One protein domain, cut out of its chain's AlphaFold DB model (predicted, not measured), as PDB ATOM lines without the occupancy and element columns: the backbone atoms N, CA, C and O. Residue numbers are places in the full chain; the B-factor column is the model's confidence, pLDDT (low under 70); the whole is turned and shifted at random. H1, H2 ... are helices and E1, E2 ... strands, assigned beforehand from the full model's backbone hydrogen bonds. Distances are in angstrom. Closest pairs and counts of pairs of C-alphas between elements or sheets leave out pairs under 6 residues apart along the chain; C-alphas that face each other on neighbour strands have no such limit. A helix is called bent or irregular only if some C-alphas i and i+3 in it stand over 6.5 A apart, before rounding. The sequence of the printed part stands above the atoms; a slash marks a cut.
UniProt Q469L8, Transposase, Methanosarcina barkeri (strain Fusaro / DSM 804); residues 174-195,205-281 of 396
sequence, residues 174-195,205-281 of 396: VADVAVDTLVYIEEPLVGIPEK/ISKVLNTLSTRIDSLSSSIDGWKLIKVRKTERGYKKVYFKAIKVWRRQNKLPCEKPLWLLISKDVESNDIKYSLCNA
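This is residues 174 to 195 and 205 to 281 of the 396 residues of the protein "Transposase" of Methanosarcina barkeri (strain Fusaro / DSM 804) (UniProt Q469L8). Picture a long, strongly twisted sheet of antiparallel strands: E4, E5 and E6 run side by side as its body, the E3 and E4 hairpin reaches toward one end of the rod, and a paired loop around residues 190 to 191 and 207 to 208 lies toward the other end. The short strands E1 and E2 add to the sheet beside E6 and beside the far part of the bent E4, and one short helix, H1, packs on the sheet. The printed part has 99 residues, with one named helix and six named strands; along the chain H1 follows E2 and comes before E3, the class is mostly strand, and the sheet is branched at E4, which has E2 and E3 on one side and E5 on the other side. The whole is loose, with a radius of gyration of the C-alphas of 16.0 A and spans of 61 by 24 by 19 A.

Find C-alpha 174 at (150.757, 137.100, 140.115), where E1 begins; it covers residues 174 to 176. E2 is residues 182 to 184, and after the cut H1 is residues 216 to 222, 10.3 A long. Next read E3, residues 227 to 234, 19.8 A, and E4, residues 237 to 252, 40.4 A, which begins at C-alpha 237 at (163.410, 151.300, 156.317) and bends by 72 degrees at residue 249. E5 is residues 261 to 268, 22.3 A, and E6 is residues 274 to 279, 16.3 A, ending at C-alpha 279 at (150.204, 132.775, 141.547).

Begin in the sheet with E1, an edge strand antiparallel to E6, where N 175 and O 278 are 2.9 A apart. E2 is antiparallel to E4, with N 249 and O 184 at 2.8 A. H1 is on the sheet; its closest C-alphas to E5 are those of Ser 220 and Ile 265, 7.3 A apart. In H1, 1 of 3 O i to N i+4 pairs and 2 of 4 O i to N i+3 pairs are within hydrogen-bond range. E3, E4, E5 and E6 form a meander, each strand the antiparallel neighbour of the one before, and each step is a hairpin. Look for N 229 and O 241 at 2.9 A between E3 and E4, N 244 and O 265 at 2.9 A between E4 and E5, and N 264 and O 277 at 2.8 A between E5 and E6. E2 and E3 lie on one side of E4, E5 on the other side. E3 and E6 are apart.

The two C-alphas farthest apart are those of Lys 195 and Glu 235, 62.7 A. Residues 196 to 204 are not printed, and C-alphas 195 and 205 are 11.4 A apart across this cut, which falls in the link from E2 to H1. Of the links that are printed whole, none is long. The mean pLDDT of the printed part is 90.5, and residues 222 to 223 are under 70.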
ATOM      1  N   VAL A 174     151.320 136.747 138.809       98.12
ATOM      2  CA  VAL A 174     150.757 137.100 140.115       98.12
ATOM      3  C   VAL A 174     149.609 138.073 139.919       98.12
ATOM      4  O   VAL A 174     149.823 139.228 139.544       98.12
ATOM      5  N   ALA A 175     148.398 137.616 140.191       97.50
ATOM      6  CA  ALA A 175     147.186 138.377 139.956       97.50
ATOM      7  C   ALA A 175     146.477 138.643 141.280       97.50
ATOM      8  O   ALA A 175     146.115 137.694 141.974       97.50
ATOM      9  N   ASP A 176     146.308 139.914 141.645       96.94
ATOM     10  CA  ASP A 176     145.461 140.276 142.785       96.94
ATOM     11  C   ASP A 176     144.020 139.804 142.513       96.94
ATOM     12  O   ASP A 176     143.577 139.774 141.368       96.94
ATOM     13  N   VAL A 177     143.293 139.409 143.557       95.56
ATOM     14  CA  VAL A 177     141.913 138.908 143.444       95.56
ATOM     15  C   VAL A 177     141.034 139.470 144.558       95.56
ATOM     16  O   VAL A 177     141.526 139.827 145.632       95.56
ATOM     17  N   ALA A 178     139.723 139.548 144.317       93.50
ATOM     18  CA  ALA A 178     138.767 139.982 145.329       93.50
ATOM     19  C   ALA A 178     138.672 138.998 146.500       93.50
ATOM     20  O   ALA A 178     138.821 137.785 146.344       93.50
ATOM     21  N   VAL A 179     138.367 139.538 147.677       92.69
ATOM     22  CA  VAL A 179     138.281 138.805 148.952       92.69
ATOM     23  C   VAL A 179     137.210 137.705 148.961       92.69
ATOM     24  O   VAL A 179     137.306 136.753 149.731       92.69
ATOM     25  N   ASP A 180     136.198 137.814 148.103       92.88
ATOM     26  CA  ASP A 180     135.095 136.864 147.953       92.88
ATOM     27  C   ASP A 180     135.330 135.826 146.844       92.88
ATOM     28  O   ASP A 180     134.455 134.998 146.576       92.88
ATOM     29  N   THR A 181     136.520 135.822 146.231       93.81
ATOM     30  CA  THR A 181     136.913 134.809 145.247       93.81
ATOM     31  C   THR A 181     136.778 133.411 145.848       93.81
ATOM     32  O   THR A 181     137.193 133.152 146.980       93.81
ATOM     33  N   LEU A 182     136.198 132.500 145.068       93.81
ATOM     34  CA  LEU A 182     135.959 131.114 145.457       93.81
ATOM     35  C   LEU A 182     137.055 130.196 144.911       93.81
ATOM     36  O   LEU A 182     137.314 130.185 143.707       93.81
ATOM     37  N   VAL A 183     137.633 129.382 145.790       94.44
ATOM     38  CA  VAL A 183     138.685 128.405 145.474       94.44
ATOM     39  C   VAL A 183     138.376 127.052 146.110       94.44
ATOM     40  O   VAL A 183     137.559 126.975 147.024       94.44
ATOM     41  N   TYR A 184     139.027 125.987 145.650       94.81
ATOM     42  CA  TYR A 184     139.030 124.699 146.352       94.81
ATOM     43  C   TYR A 184     140.370 124.520 147.071       94.81
ATOM     44  O   TYR A 184     141.412 124.844 146.506       94.81
ATOM     45  N   ILE A 185     140.339 124.067 148.324       92.06
ATOM     46  CA  ILE A 185     141.543 123.898 149.162       92.06
ATOM     47  C   ILE A 185     142.127 122.493 148.991       92.06
ATOM     48  O   ILE A 185     143.336 122.306 149.052       92.06
ATOM     49  N   GLU A 186     141.254 121.519 148.760       91.06
ATOM     50  CA  GLU A 186     141.599 120.128 148.486       91.06
ATOM     51  C   GLU A 186     141.494 119.853 146.989       91.06
ATOM     52  O   GLU A 186     140.733 120.531 146.287       91.06
ATOM     53  N   GLU A 187     142.229 118.844 146.519       93.25
ATOM     54  CA  GLU A 187     142.200 118.433 145.120       93.25
ATOM     55  C   GLU A 187     140.768 118.037 144.713       93.25
ATOM     56  O   GLU A 187     140.192 117.094 145.268       93.25
ATOM     57  N   PRO A 188     140.140 118.771 143.781       91.06
ATOM     58  CA  PRO A 188     138.732 118.597 143.475       91.06
ATOM     59  C   PRO A 188     138.517 117.474 142.453       91.06
ATOM     60  O   PRO A 188     138.970 117.544 141.313       91.06
ATOM     61  N   LEU A 189     137.727 116.470 142.830       91.25
ATOM     62  CA  LEU A 189     137.306 115.379 141.957       91.25
ATOM     63  C   LEU A 189     136.084 115.807 141.141       91.25
ATOM     64  O   LEU A 189     135.005 116.043 141.694       91.25
ATOM     65  N   VAL A 190     136.252 115.908 139.822       91.44
ATOM     66  CA  VAL A 190     135.186 116.294 138.888       91.44
ATOM     67  C   VAL A 190     134.518 115.054 138.307       91.44
ATOM     68  O   VAL A 190     135.172 114.196 137.724       91.44
ATOM     69  N   GLY A 191     133.192 114.989 138.400       90.75
ATOM     70  CA  GLY A 191     132.414 113.928 137.773       90.75
ATOM     71  C   GLY A 191     130.933 114.268 137.661       90.75
ATOM     72  O   GLY A 191     130.471 115.318 138.119       90.75
ATOM     73  N   ILE A 192     130.171 113.385 137.020       89.25
ATOM     74  CA  ILE A 192     128.712 113.492 136.993       89.25
ATOM     75  C   ILE A 192     128.198 112.981 138.345       89.25
ATOM     76  O   ILE A 192     128.492 111.841 138.701       89.25
ATOM     77  N   PRO A 193     127.448 113.790 139.114       87.25
ATOM     78  CA  PRO A 193     126.958 113.358 140.414       87.25
ATOM     79  C   PRO A 193     125.975 112.196 140.262       87.25
ATOM     80  O   PRO A 193     125.194 112.149 139.307       87.25
ATOM     81  N   GLU A 194     125.969 111.296 141.241       85.75
ATOM     82  CA  GLU A 194     125.006 110.202 141.272       85.75
ATOM     83  C   GLU A 194     123.566 110.724 141.340       85.75
ATOM     84  O   GLU A 194     123.264 111.773 141.927       85.75
ATOM     85  N   LYS A 195     122.643 109.986 140.715       85.12
ATOM     86  CA  LYS A 195     121.223 110.331 140.755       85.12
ATOM     87  C   LYS A 195     120.713 110.154 142.187       85.12
ATOM     88  O   LYS A 195     120.625 109.038 142.685       85.12
ATOM     89  N   ILE A 205     125.380 117.077 134.040       86.81
ATOM     90  CA  ILE A 205     126.290 118.208 134.217       86.81
ATOM     91  C   ILE A 205     127.349 117.817 135.244       86.81
ATOM     92  O   ILE A 205     127.001 117.486 136.383       86.81
ATOM     93  N   SER A 206     128.617 117.905 134.847       88.81
ATOM     94  CA  SER A 206     129.768 117.672 135.720       88.81
ATOM     95  C   SER A 206     129.818 118.666 136.880       88.81
ATOM     96  O   SER A 206     129.521 119.854 136.721       88.81
ATOM     97  N   LYS A 207     130.203 118.174 138.059       87.88
ATOM     98  CA  LYS A 207     130.389 118.955 139.288       87.88
ATOM     99  C   LYS A 207     131.593 118.432 140.064       87.88
ATOM    100  O   LYS A 207     132.033 117.308 139.845       87.88
ATOM    101  N   VAL A 208     132.088 119.244 140.994       89.75
ATOM    102  CA  VAL A 208     133.011 118.769 142.031       89.75
ATOM    103  C   VAL A 208     132.229 117.899 143.015       89.75
ATOM    104  O   VAL A 208     131.144 118.294 143.448       89.75
ATOM    105  N   LEU A 209     132.749 116.708 143.310       89.50
ATOM    106  CA  LEU A 209     132.049 115.666 144.065       89.50
ATOM    107  C   LEU A 209     132.488 115.573 145.528       89.50
ATOM    108  O   LEU A 209     131.673 115.233 146.381       89.50
ATOM    109  N   ASN A 210     133.757 115.861 145.814       90.00
ATOM    110  CA  ASN A 210     134.391 115.595 147.108       90.00
ATOM    111  C   ASN A 210     134.509 116.821 148.022       90.00
ATOM    112  O   ASN A 210     134.592 116.655 149.232       90.00
ATOM    113  N   THR A 211     134.516 118.038 147.473       89.00
ATOM    114  CA  THR A 211     134.764 119.251 148.260       89.00
ATOM    115  C   THR A 211     133.915 120.438 147.799       89.00
ATOM    116  O   THR A 211     133.440 120.503 146.659       89.00
ATOM    117  N   LEU A 212     133.700 121.390 148.707       89.56
ATOM    118  CA  LEU A 212     132.993 122.638 148.434       89.56
ATOM    119  C   LEU A 212     133.992 123.759 148.148       89.56
ATOM    120  O   LEU A 212     135.116 123.763 148.639       89.56
ATOM    121  N   SER A 213     133.568 124.739 147.352       91.56
ATOM    122  CA  SER A 213     134.373 125.940 147.149       91.56
ATOM    123  C   SER A 213     134.314 126.838 148.381       91.56
ATOM    124  O   SER A 213     133.222 127.127 148.873       91.56
ATOM    125  N   THR A 214     135.460 127.365 148.792       92.62
ATOM    126  CA  THR A 214     135.626 128.233 149.956       92.62
ATOM    127  C   THR A 214     136.008 129.640 149.515       92.62
ATOM    128  O   THR A 214     136.773 129.819 148.565       92.62
ATOM    129  N   ARG A 215     135.469 130.662 150.190       93.81
ATOM    130  CA  ARG A 215     135.885 132.053 149.965       93.81
ATOM    131  C   ARG A 215     137.259 132.288 150.571       93.81
ATOM    132  O   ARG A 215     137.509 131.875 151.703       93.81
ATOM    133  N   ILE A 216     138.132 132.977 149.848       92.88
ATOM    134  CA  ILE A 216     139.514 133.176 150.292       92.88
ATOM    135  C   ILE A 216     139.642 134.004 151.580       92.88
ATOM    136  O   ILE A 216     140.576 133.784 152.347       92.88
ATOM    137  N   ASP A 217     138.708 134.913 151.863       91.31
ATOM    138  CA  ASP A 217     138.711 135.706 153.095       91.31
ATOM    139  C   ASP A 217     138.572 134.861 154.362       91.31
ATOM    140  O   ASP A 217     139.270 135.108 155.349       91.31
ATOM    141  N   SER A 218     137.761 133.804 154.311       89.56
ATOM    142  CA  SER A 218     137.631 132.844 155.411       89.56
ATOM    143  C   SER A 218     138.948 132.124 155.739       89.56
ATOM    144  O   SER A 218     139.182 131.767 156.892       89.56
ATOM    145  N   LEU A 219     139.855 131.995 154.760       84.69
ATOM    146  CA  LEU A 219     141.160 131.331 154.901       84.69
ATOM    147  C   LEU A 219     142.181 132.189 155.648       84.69
ATOM    148  O   LEU A 219     143.196 131.688 156.142       84.69
ATOM    149  N   SER A 220     141.951 133.501 155.725       78.19
ATOM    150  CA  SER A 220     142.845 134.403 156.448       78.19
ATOM    151  C   SER A 220     142.814 134.156 157.959       78.19
ATOM    152  O   SER A 220     143.884 134.170 158.575       78.19
ATOM    153  N   SER A 221     141.637 133.839 158.502       72.50
ATOM    154  CA  SER A 221     141.386 133.616 159.932       72.50
ATOM    155  C   SER A 221     141.577 132.169 160.383       72.50
ATOM    156  O   SER A 221     141.904 131.945 161.540       72.50
ATOM    157  N   SER A 222     141.358 131.192 159.499       63.38
ATOM    158  CA  SER A 222     141.318 129.767 159.864       63.38
ATOM    159  C   SER A 222     142.663 129.042 159.795       63.38
ATOM    160  O   SER A 222     142.758 127.901 160.230       63.38
ATOM    161  N   ILE A 223     143.694 129.676 159.229       60.47
ATOM    162  CA  ILE A 223     144.987 129.036 158.960       60.47
ATOM    163  C   ILE A 223     146.094 129.780 159.707       60.47
ATOM    164  O   ILE A 223     146.426 130.920 159.343       60.47
ATOM    165  N   ASP A 224     146.668 129.106 160.708       71.62
ATOM    166  CA  ASP A 224     147.889 129.499 161.418       71.62
ATOM    167  C   ASP A 224     149.119 129.485 160.491       71.62
ATOM    168  O   ASP A 224     149.111 128.892 159.414       71.62
ATOM    169  N   GLY A 225     150.208 130.151 160.893       81.38
ATOM    170  CA  GLY A 225     151.479 130.095 160.147       81.38
ATOM    171  C   GLY A 225     151.868 131.361 159.381       81.38
ATOM    172  O   GLY A 225     152.629 131.300 158.414       81.38
ATOM    173  N   TRP A 226     151.391 132.529 159.816       91.44
ATOM    174  CA  TRP A 226     151.901 133.813 159.335       91.44
ATOM    175  C   TRP A 226     153.408 133.952 159.587       91.44
ATOM    176  O   TRP A 226     153.876 133.790 160.714       91.44
ATOM    177  N   LYS A 227     154.169 134.338 158.559       94.31
ATOM    178  CA  LYS A 227     155.590 134.691 158.689       94.31
ATOM    179  C   LYS A 227     155.806 136.167 158.396       94.31
ATOM    180  O   LYS A 227     155.241 136.712 157.452       94.31
ATOM    181  N   LEU A 228     156.632 136.831 159.200       95.44
ATOM    182  CA  LEU A 228     156.972 138.237 158.986       95.44
ATOM    183  C   LEU A 228     158.075 138.355 157.926       95.44
ATOM    184  O   LEU A 228     159.226 138.012 158.190       95.44
ATOM    185  N   ILE A 229     157.745 138.890 156.749       95.69
ATOM    186  CA  ILE A 229     158.660 138.967 155.601       95.69
ATOM    187  C   ILE A 229     158.970 140.421 155.236       95.69
ATOM    188  O   ILE A 229     158.098 141.293 155.221       95.69
ATOM    189  N   LYS A 230     160.241 140.696 154.913       94.44
ATOM    190  CA  LYS A 230     160.705 141.994 154.392       94.44
ATOM    191  C   LYS A 230     160.553 142.014 152.869       94.44
ATOM    192  O   LYS A 230     161.384 141.460 152.159       94.44
ATOM    193  N   VAL A 231     159.536 142.705 152.362       91.88
ATOM    194  CA  VAL A 231     159.192 142.660 150.927       91.88
ATOM    195  C   VAL A 231     159.903 143.717 150.084       91.88
ATOM    196  O   VAL A 231     160.271 143.467 148.940       91.88
ATOM    197  N   ARG A 232     160.147 144.914 150.632       88.19
ATOM    198  CA  ARG A 232     160.838 145.986 149.894       88.19
ATOM    199  C   ARG A 232     161.537 146.973 150.811       88.19
ATOM    200  O   ARG A 232     161.098 147.217 151.933       88.19
ATOM    201  N   LYS A 233     162.568 147.626 150.281       85.31
ATOM    202  CA  LYS A 233     163.199 148.785 150.917       85.31
ATOM    203  C   LYS A 233     162.402 150.058 150.615       85.31
ATOM    204  O   LYS A 233     162.010 150.292 149.473       85.31
ATOM    205  N   THR A 234     162.179 150.874 151.632       82.81
ATOM    206  CA  THR A 234     161.541 152.193 151.582       82.81
ATOM    207  C   THR A 234     162.507 153.249 152.129       82.81
ATOM    208  O   THR A 234     163.598 152.931 152.603       82.81
ATOM    209  N   GLU A 235     162.125 154.525 152.058       75.06
ATOM    210  CA  GLU A 235     162.896 155.615 152.679       75.06
ATOM    211  C   GLU A 235     162.894 155.515 154.212       75.06
ATOM    212  O   GLU A 235     163.874 155.881 154.848       75.06
ATOM    213  N   ARG A 236     161.831 154.943 154.793       79.12
ATOM    214  CA  ARG A 236     161.653 154.746 156.242       79.12
ATOM    215  C   ARG A 236     162.141 153.377 156.748       79.12
ATOM    216  O   ARG A 236     161.798 152.978 157.851       79.12
ATOM    217  N   GLY A 237     162.902 152.626 155.947       85.81
ATOM    218  CA  GLY A 237     163.410 151.300 156.317       85.81
ATOM    219  C   GLY A 237     162.942 150.195 155.374       85.81
ATOM    220  O   GLY A 237     163.085 150.311 154.161       85.81
ATOM    221  N   TYR A 238     162.433 149.086 155.909       89.00
ATOM    222  CA  TYR A 238     161.860 148.002 155.106       89.00
ATOM    223  C   TYR A 238     160.356 147.943 155.317       89.00
ATOM    224  O   TYR A 238     159.898 147.921 156.456       89.00
ATOM    225  N   LYS A 239     159.596 147.835 154.223       90.25
ATOM    226  CA  LYS A 239     158.198 147.426 154.318       90.25
ATOM    227  C   LYS A 239     158.174 145.946 154.678       90.25
ATOM    228  O   LYS A 239     158.782 145.128 153.979       90.25
ATOM    229  N   LYS A 240     157.488 145.639 155.771       93.44
ATOM    230  CA  LYS A 240     157.258 144.283 156.254       93.44
ATOM    231  C   LYS A 240     155.778 143.953 156.116       93.44
ATOM    232  O   LYS A 240     154.944 144.849 156.244       93.44
ATOM    233  N   VAL A 241     155.484 142.689 155.858       94.75
ATOM    234  CA  VAL A 241     154.124 142.142 155.842       94.75
ATOM    235  C   VAL A 241     154.134 140.822 156.598       94.75
ATOM    236  O   VAL A 241     155.134 140.099 156.559       94.75
ATOM    237  N   TYR A 242     153.040 140.503 157.278       95.06
ATOM    238  CA  TYR A 242     152.765 139.115 157.624       95.06
ATOM    239  C   TYR A 242     152.321 138.416 156.345       95.06
ATOM    240  O   TYR A 242     151.500 138.953 155.606       95.06
ATOM    241  N   PHE A 243     152.890 137.257 156.050       96.06
ATOM    242  CA  PHE A 243     152.667 136.559 154.795       96.06
ATOM    243  C   PHE A 243     152.404 135.076 155.026       96.06
ATOM    244  O   PHE A 243     153.041 134.457 155.882       96.06
ATOM    245  N   LYS A 244     151.504 134.513 154.225       93.94
ATOM    246  CA  LYS A 244     151.299 133.073 154.083       93.94
ATOM    247  C   LYS A 244     150.968 132.732 152.632       93.94
ATOM    248  O   LYS A 244     150.421 133.558 151.903       93.94
ATOM    249  N   ALA A 245     151.306 131.514 152.229       95.31
ATOM    250  CA  ALA A 245     150.969 130.967 150.924       95.31
ATOM    251  C   ALA A 245     150.439 129.546 151.109       95.31
ATOM    252  O   ALA A 245     151.016 128.776 151.875       95.31
ATOM    253  N   ILE A 246     149.348 129.218 150.426       94.00
ATOM    254  CA  ILE A 246     148.737 127.884 150.453       94.00
ATOM    255  C   ILE A 246     148.398 127.444 149.032       94.00
ATOM    256  O   ILE A 246     148.178 128.290 148.163       94.00
ATOM    257  N   LYS A 247     148.361 126.136 148.784       95.31
ATOM    258  CA  LYS A 247     147.923 125.593 147.496       95.31
ATOM    259  C   LYS A 247     146.398 125.576 147.418       95.31
ATOM    260  O   LYS A 247     145.739 125.205 148.382       95.31
ATOM    261  N   VAL A 248     145.858 126.016 146.284       95.38
ATOM    262  CA  VAL A 248     144.418 126.040 145.998       95.38
ATOM    263  C   VAL A 248     144.154 125.751 144.525       95.38
ATOM    264  O   VAL A 248     144.968 126.081 143.665       95.38
ATOM    265  N   TRP A 249     142.975 125.236 144.201       95.38
ATOM    266  CA  TRP A 249     142.506 125.118 142.824       95.38
ATOM    267  C   TRP A 249     141.598 126.298 142.489       95.38
ATOM    268  O   TRP A 249     140.554 126.520 143.117       95.38
ATOM    269  N   ARG A 250     142.007 127.071 141.477       93.44
ATOM    270  CA  ARG A 250     141.220 128.180 140.929       93.44
ATOM    271  C   ARG A 250     139.931 127.635 140.321       93.44
ATOM    272  O   ARG A 250     139.943 126.636 139.607       93.44
ATOM    273  N   ARG A 251     138.817 128.320 140.563       90.12
ATOM    274  CA  ARG A 251     137.517 127.985 139.977       90.12
ATOM    275  C   ARG A 251     137.286 128.768 138.683       90.12
ATOM    276  O   ARG A 251     137.400 129.989 138.672       90.12
ATOM    277  N   GLN A 252     136.890 128.081 137.618       86.38
ATOM    278  CA  GLN A 252     136.527 128.646 136.319       86.38
ATOM    279  C   GLN A 252     135.257 127.971 135.798       86.38
ATOM    280  O   GLN A 252     135.151 126.751 135.777       86.38
ATOM    281  N   ASN A 253     134.242 128.758 135.426       84.25
ATOM    282  CA  ASN A 253     132.955 128.238 134.934       84.25
ATOM    283  C   ASN A 253     132.318 127.165 135.844       84.25
ATOM    284  O   ASN A 253     131.696 126.216 135.378       84.25
ATOM    285  N   LYS A 254     132.438 127.349 137.169       82.38
ATOM    286  CA  LYS A 254     131.974 126.433 138.233       82.38
ATOM    287  C   LYS A 254     132.746 125.114 138.366       82.38
ATOM    288  O   LYS A 254     132.391 124.332 139.245       82.38
ATOM    289  N   LEU A 255     133.785 124.900 137.569       87.31
ATOM    290  CA  LEU A 255     134.688 123.758 137.651       87.31
ATOM    291  C   LEU A 255     136.073 124.213 138.137       87.31
ATOM    292  O   LEU A 255     136.385 125.404 138.077       87.31
ATOM    293  N   PRO A 256     136.885 123.313 138.694       89.00
ATOM    294  CA  PRO A 256     138.262 123.617 139.049       89.00
ATOM    295  C   PRO A 256     139.155 123.643 137.804       89.00
ATOM    296  O   PRO A 256     138.887 122.955 136.822       89.00
ATOM    297  N   CYS A 257     140.226 124.427 137.859       89.81
ATOM    298  CA  CYS A 257     141.349 124.280 136.935       89.81
ATOM    299  C   CYS A 257     142.119 122.999 137.276       89.81
ATOM    300  O   CYS A 257     142.054 122.540 138.410       89.81
ATOM    301  N   GLU A 258     142.859 122.433 136.327       86.00
ATOM    302  CA  GLU A 258     143.553 121.151 136.528       86.00
ATOM    303  C   GLU A 258     144.696 121.245 137.547       86.00
ATOM    304  O   GLU A 258     144.882 120.353 138.371       86.00
ATOM    305  N   LYS A 259     145.463 122.341 137.507       90.69
ATOM    306  CA  LYS A 259     146.664 122.515 138.331       90.69
ATOM    307  C   LYS A 259     146.398 123.406 139.546       90.69
ATOM    308  O   LYS A 259     145.689 124.412 139.422       90.69
ATOM    309  N   PRO A 260     147.006 123.098 140.705       94.94
ATOM    310  CA  PRO A 260     146.932 123.966 141.865       94.94
ATOM    311  C   PRO A 260     147.798 125.218 141.678       94.94
ATOM    312  O   PRO A 260     148.908 125.181 141.144       94.94
ATOM    313  N   LEU A 261     147.306 126.330 142.210       96.62
ATOM    314  CA  LEU A 261     147.980 127.618 142.290       96.62
ATOM    315  C   LEU A 261     148.343 127.939 143.738       96.62
ATOM    316  O   LEU A 261     147.747 127.425 144.681       96.62
ATOM    317  N   TRP A 262     149.297 128.841 143.922       97.44
ATOM    318  CA  TRP A 262     149.522 129.496 145.199       97.44
ATOM    319  C   TRP A 262     148.476 130.592 145.422       97.44
ATOM    320  O   TRP A 262     148.399 131.548 144.650       97.44
ATOM    321  N   LEU A 263     147.714 130.496 146.509       96.88
ATOM    322  CA  LEU A 263     147.014 131.631 147.096       96.88
ATOM    323  C   LEU A 263     147.970 132.354 148.042       96.88
ATOM    324  O   LEU A 263     148.340 131.829 149.092       96.88
ATOM    325  N   LEU A 264     148.358 133.565 147.659       96.94
ATOM    326  CA  LEU A 264     149.234 134.444 148.420       96.94
ATOM    327  C   LEU A 264     148.385 135.371 149.280       96.94
ATOM    328  O   LEU A 264     147.551 136.112 148.759       96.94
ATOM    329  N   ILE A 265     148.620 135.365 150.587       95.94
ATOM    330  CA  ILE A 265     147.891 136.193 151.542       95.94
ATOM    331  C   ILE A 265     148.914 137.041 152.288       95.94
ATOM    332  O   ILE A 265     149.756 136.518 153.022       95.94
ATOM    333  N   SER A 266     148.842 138.358 152.109       95.12
ATOM    334  CA  SER A 266     149.645 139.309 152.877       95.12
ATOM    335  C   SER A 266     148.769 140.175 153.752       95.12
ATOM    336  O   SER A 266     147.678 140.576 153.362       95.12
ATOM    337  N   LYS A 267     149.276 140.492 154.935       94.38
ATOM    338  CA  LYS A 267     148.676 141.423 155.873       94.38
ATOM    339  C   LYS A 267     149.689 142.506 156.207       94.38
ATOM    340  O   LYS A 267     150.807 142.222 156.653       94.38
ATOM    341  N   ASP A 268     149.312 143.748 155.946       92.00
ATOM    342  CA  ASP A 268     150.153 144.906 156.201       92.00
ATOM    343  C   ASP A 268     150.399 145.078 157.705       92.00
ATOM    344  O   ASP A 268     149.467 145.014 158.502       92.00
ATOM    345  N   VAL A 269     151.656 145.296 158.107       91.06
ATOM    346  CA  VAL A 269     152.008 145.464 159.531       91.06
ATOM    347  C   VAL A 269     151.509 146.800 160.088       91.06
ATOM    348  O   VAL A 269     151.272 146.901 161.286       91.06
ATOM    349  N   GLU A 270     151.372 147.824 159.244       87.75
ATOM    350  CA  GLU A 270     150.991 149.173 159.669       87.75
ATOM    351  C   GLU A 270     149.482 149.385 159.542       87.75
ATOM    352  O   GLU A 270     148.847 149.807 160.501       87.75
ATOM    353  N   SER A 271     148.900 149.097 158.371       89.88
ATOM    354  CA  SER A 271     147.472 149.347 158.127       89.88
ATOM    355  C   SER A 271     146.561 148.183 158.500       89.88
ATOM    356  O   SER A 271     145.349 148.363 158.544       89.88
ATOM    357  N   ASN A 272     147.118 146.997 158.770       88.88
ATOM    358  CA  ASN A 272     146.362 145.768 159.019       88.88
ATOM    359  C   ASN A 272     145.530 145.290 157.805       88.88
ATOM    360  O   ASN A 272     144.785 144.317 157.931       88.88
ATOM    361  N   ASP A 273     145.688 145.924 156.634       91.75
ATOM    362  CA  ASP A 273     145.000 145.560 155.393       91.75
ATOM    363  C   ASP A 273     145.473 144.198 154.888       91.75
ATOM    364  O   ASP A 273     146.679 143.930 154.834       91.75
ATOM    365  N   ILE A 274     144.528 143.362 154.457       93.31
ATOM    366  CA  ILE A 274     144.815 142.045 153.886       93.31
ATOM    367  C   ILE A 274     144.671 142.099 152.367       93.31
ATOM    368  O   ILE A 274     143.704 142.647 151.840       93.31
ATOM    369  N   LYS A 275     145.635 141.508 151.660       94.31
ATOM    370  CA  LYS A 275     145.624 141.349 150.207       94.31
ATOM    371  C   LYS A 275     145.740 139.888 149.828       94.31
ATOM    372  O   LYS A 275     146.491 139.132 150.447       94.31
ATOM    373  N   TYR A 276     145.044 139.544 148.754       96.19
ATOM    374  CA  TYR A 276     145.003 138.205 148.203       96.19
ATOM    375  C   TYR A 276     145.427 138.240 146.744       96.19
ATOM    376  O   TYR A 276     144.984 139.108 145.990       96.19
ATOM    377  N   SER A 277     146.263 137.283 146.351       97.56
ATOM    378  CA  SER A 277     146.668 137.119 144.957       97.56
ATOM    379  C   SER A 277     146.797 135.639 144.610       97.56
ATOM    380  O   SER A 277     147.196 134.839 145.455       97.56
ATOM    381  N   LEU A 278     146.500 135.277 143.367       97.44
ATOM    382  CA  LEU A 278     146.791 133.957 142.811       97.44
ATOM    383  C   LEU A 278     148.126 133.985 142.066       97.44
ATOM    384  O   LEU A 278     148.445 134.965 141.389       97.44
ATOM    385  N   CYS A 279     148.904 132.911 142.189       97.88
ATOM    386  CA  CYS A 279     150.204 132.775 141.547       97.88
ATOM    387  C   CYS A 279     150.464 131.333 141.094       97.88
ATOM    388  O   CYS A 279     150.314 130.397 141.874       97.88
ATOM    389  N   ASN A 280     150.904 131.144 139.852       97.38
ATOM    390  CA  ASN A 280     151.253 129.835 139.279       97.38
ATOM    391  C   ASN A 280     152.771 129.547 139.299       97.38
ATOM    392  O   ASN A 280     153.266 128.778 138.477       97.38
ATOM    393  N   ALA A 281     153.531 130.182 140.199       97.44
ATOM    394  CA  ALA A 281     154.960 129.906 140.353       97.44
ATOM    395  C   ALA A 281     155.223 128.452 140.794       97.44
ATOM    396  O   ALA A 281     154.357 127.813 141.399       97.44
TER     397      ALA A 281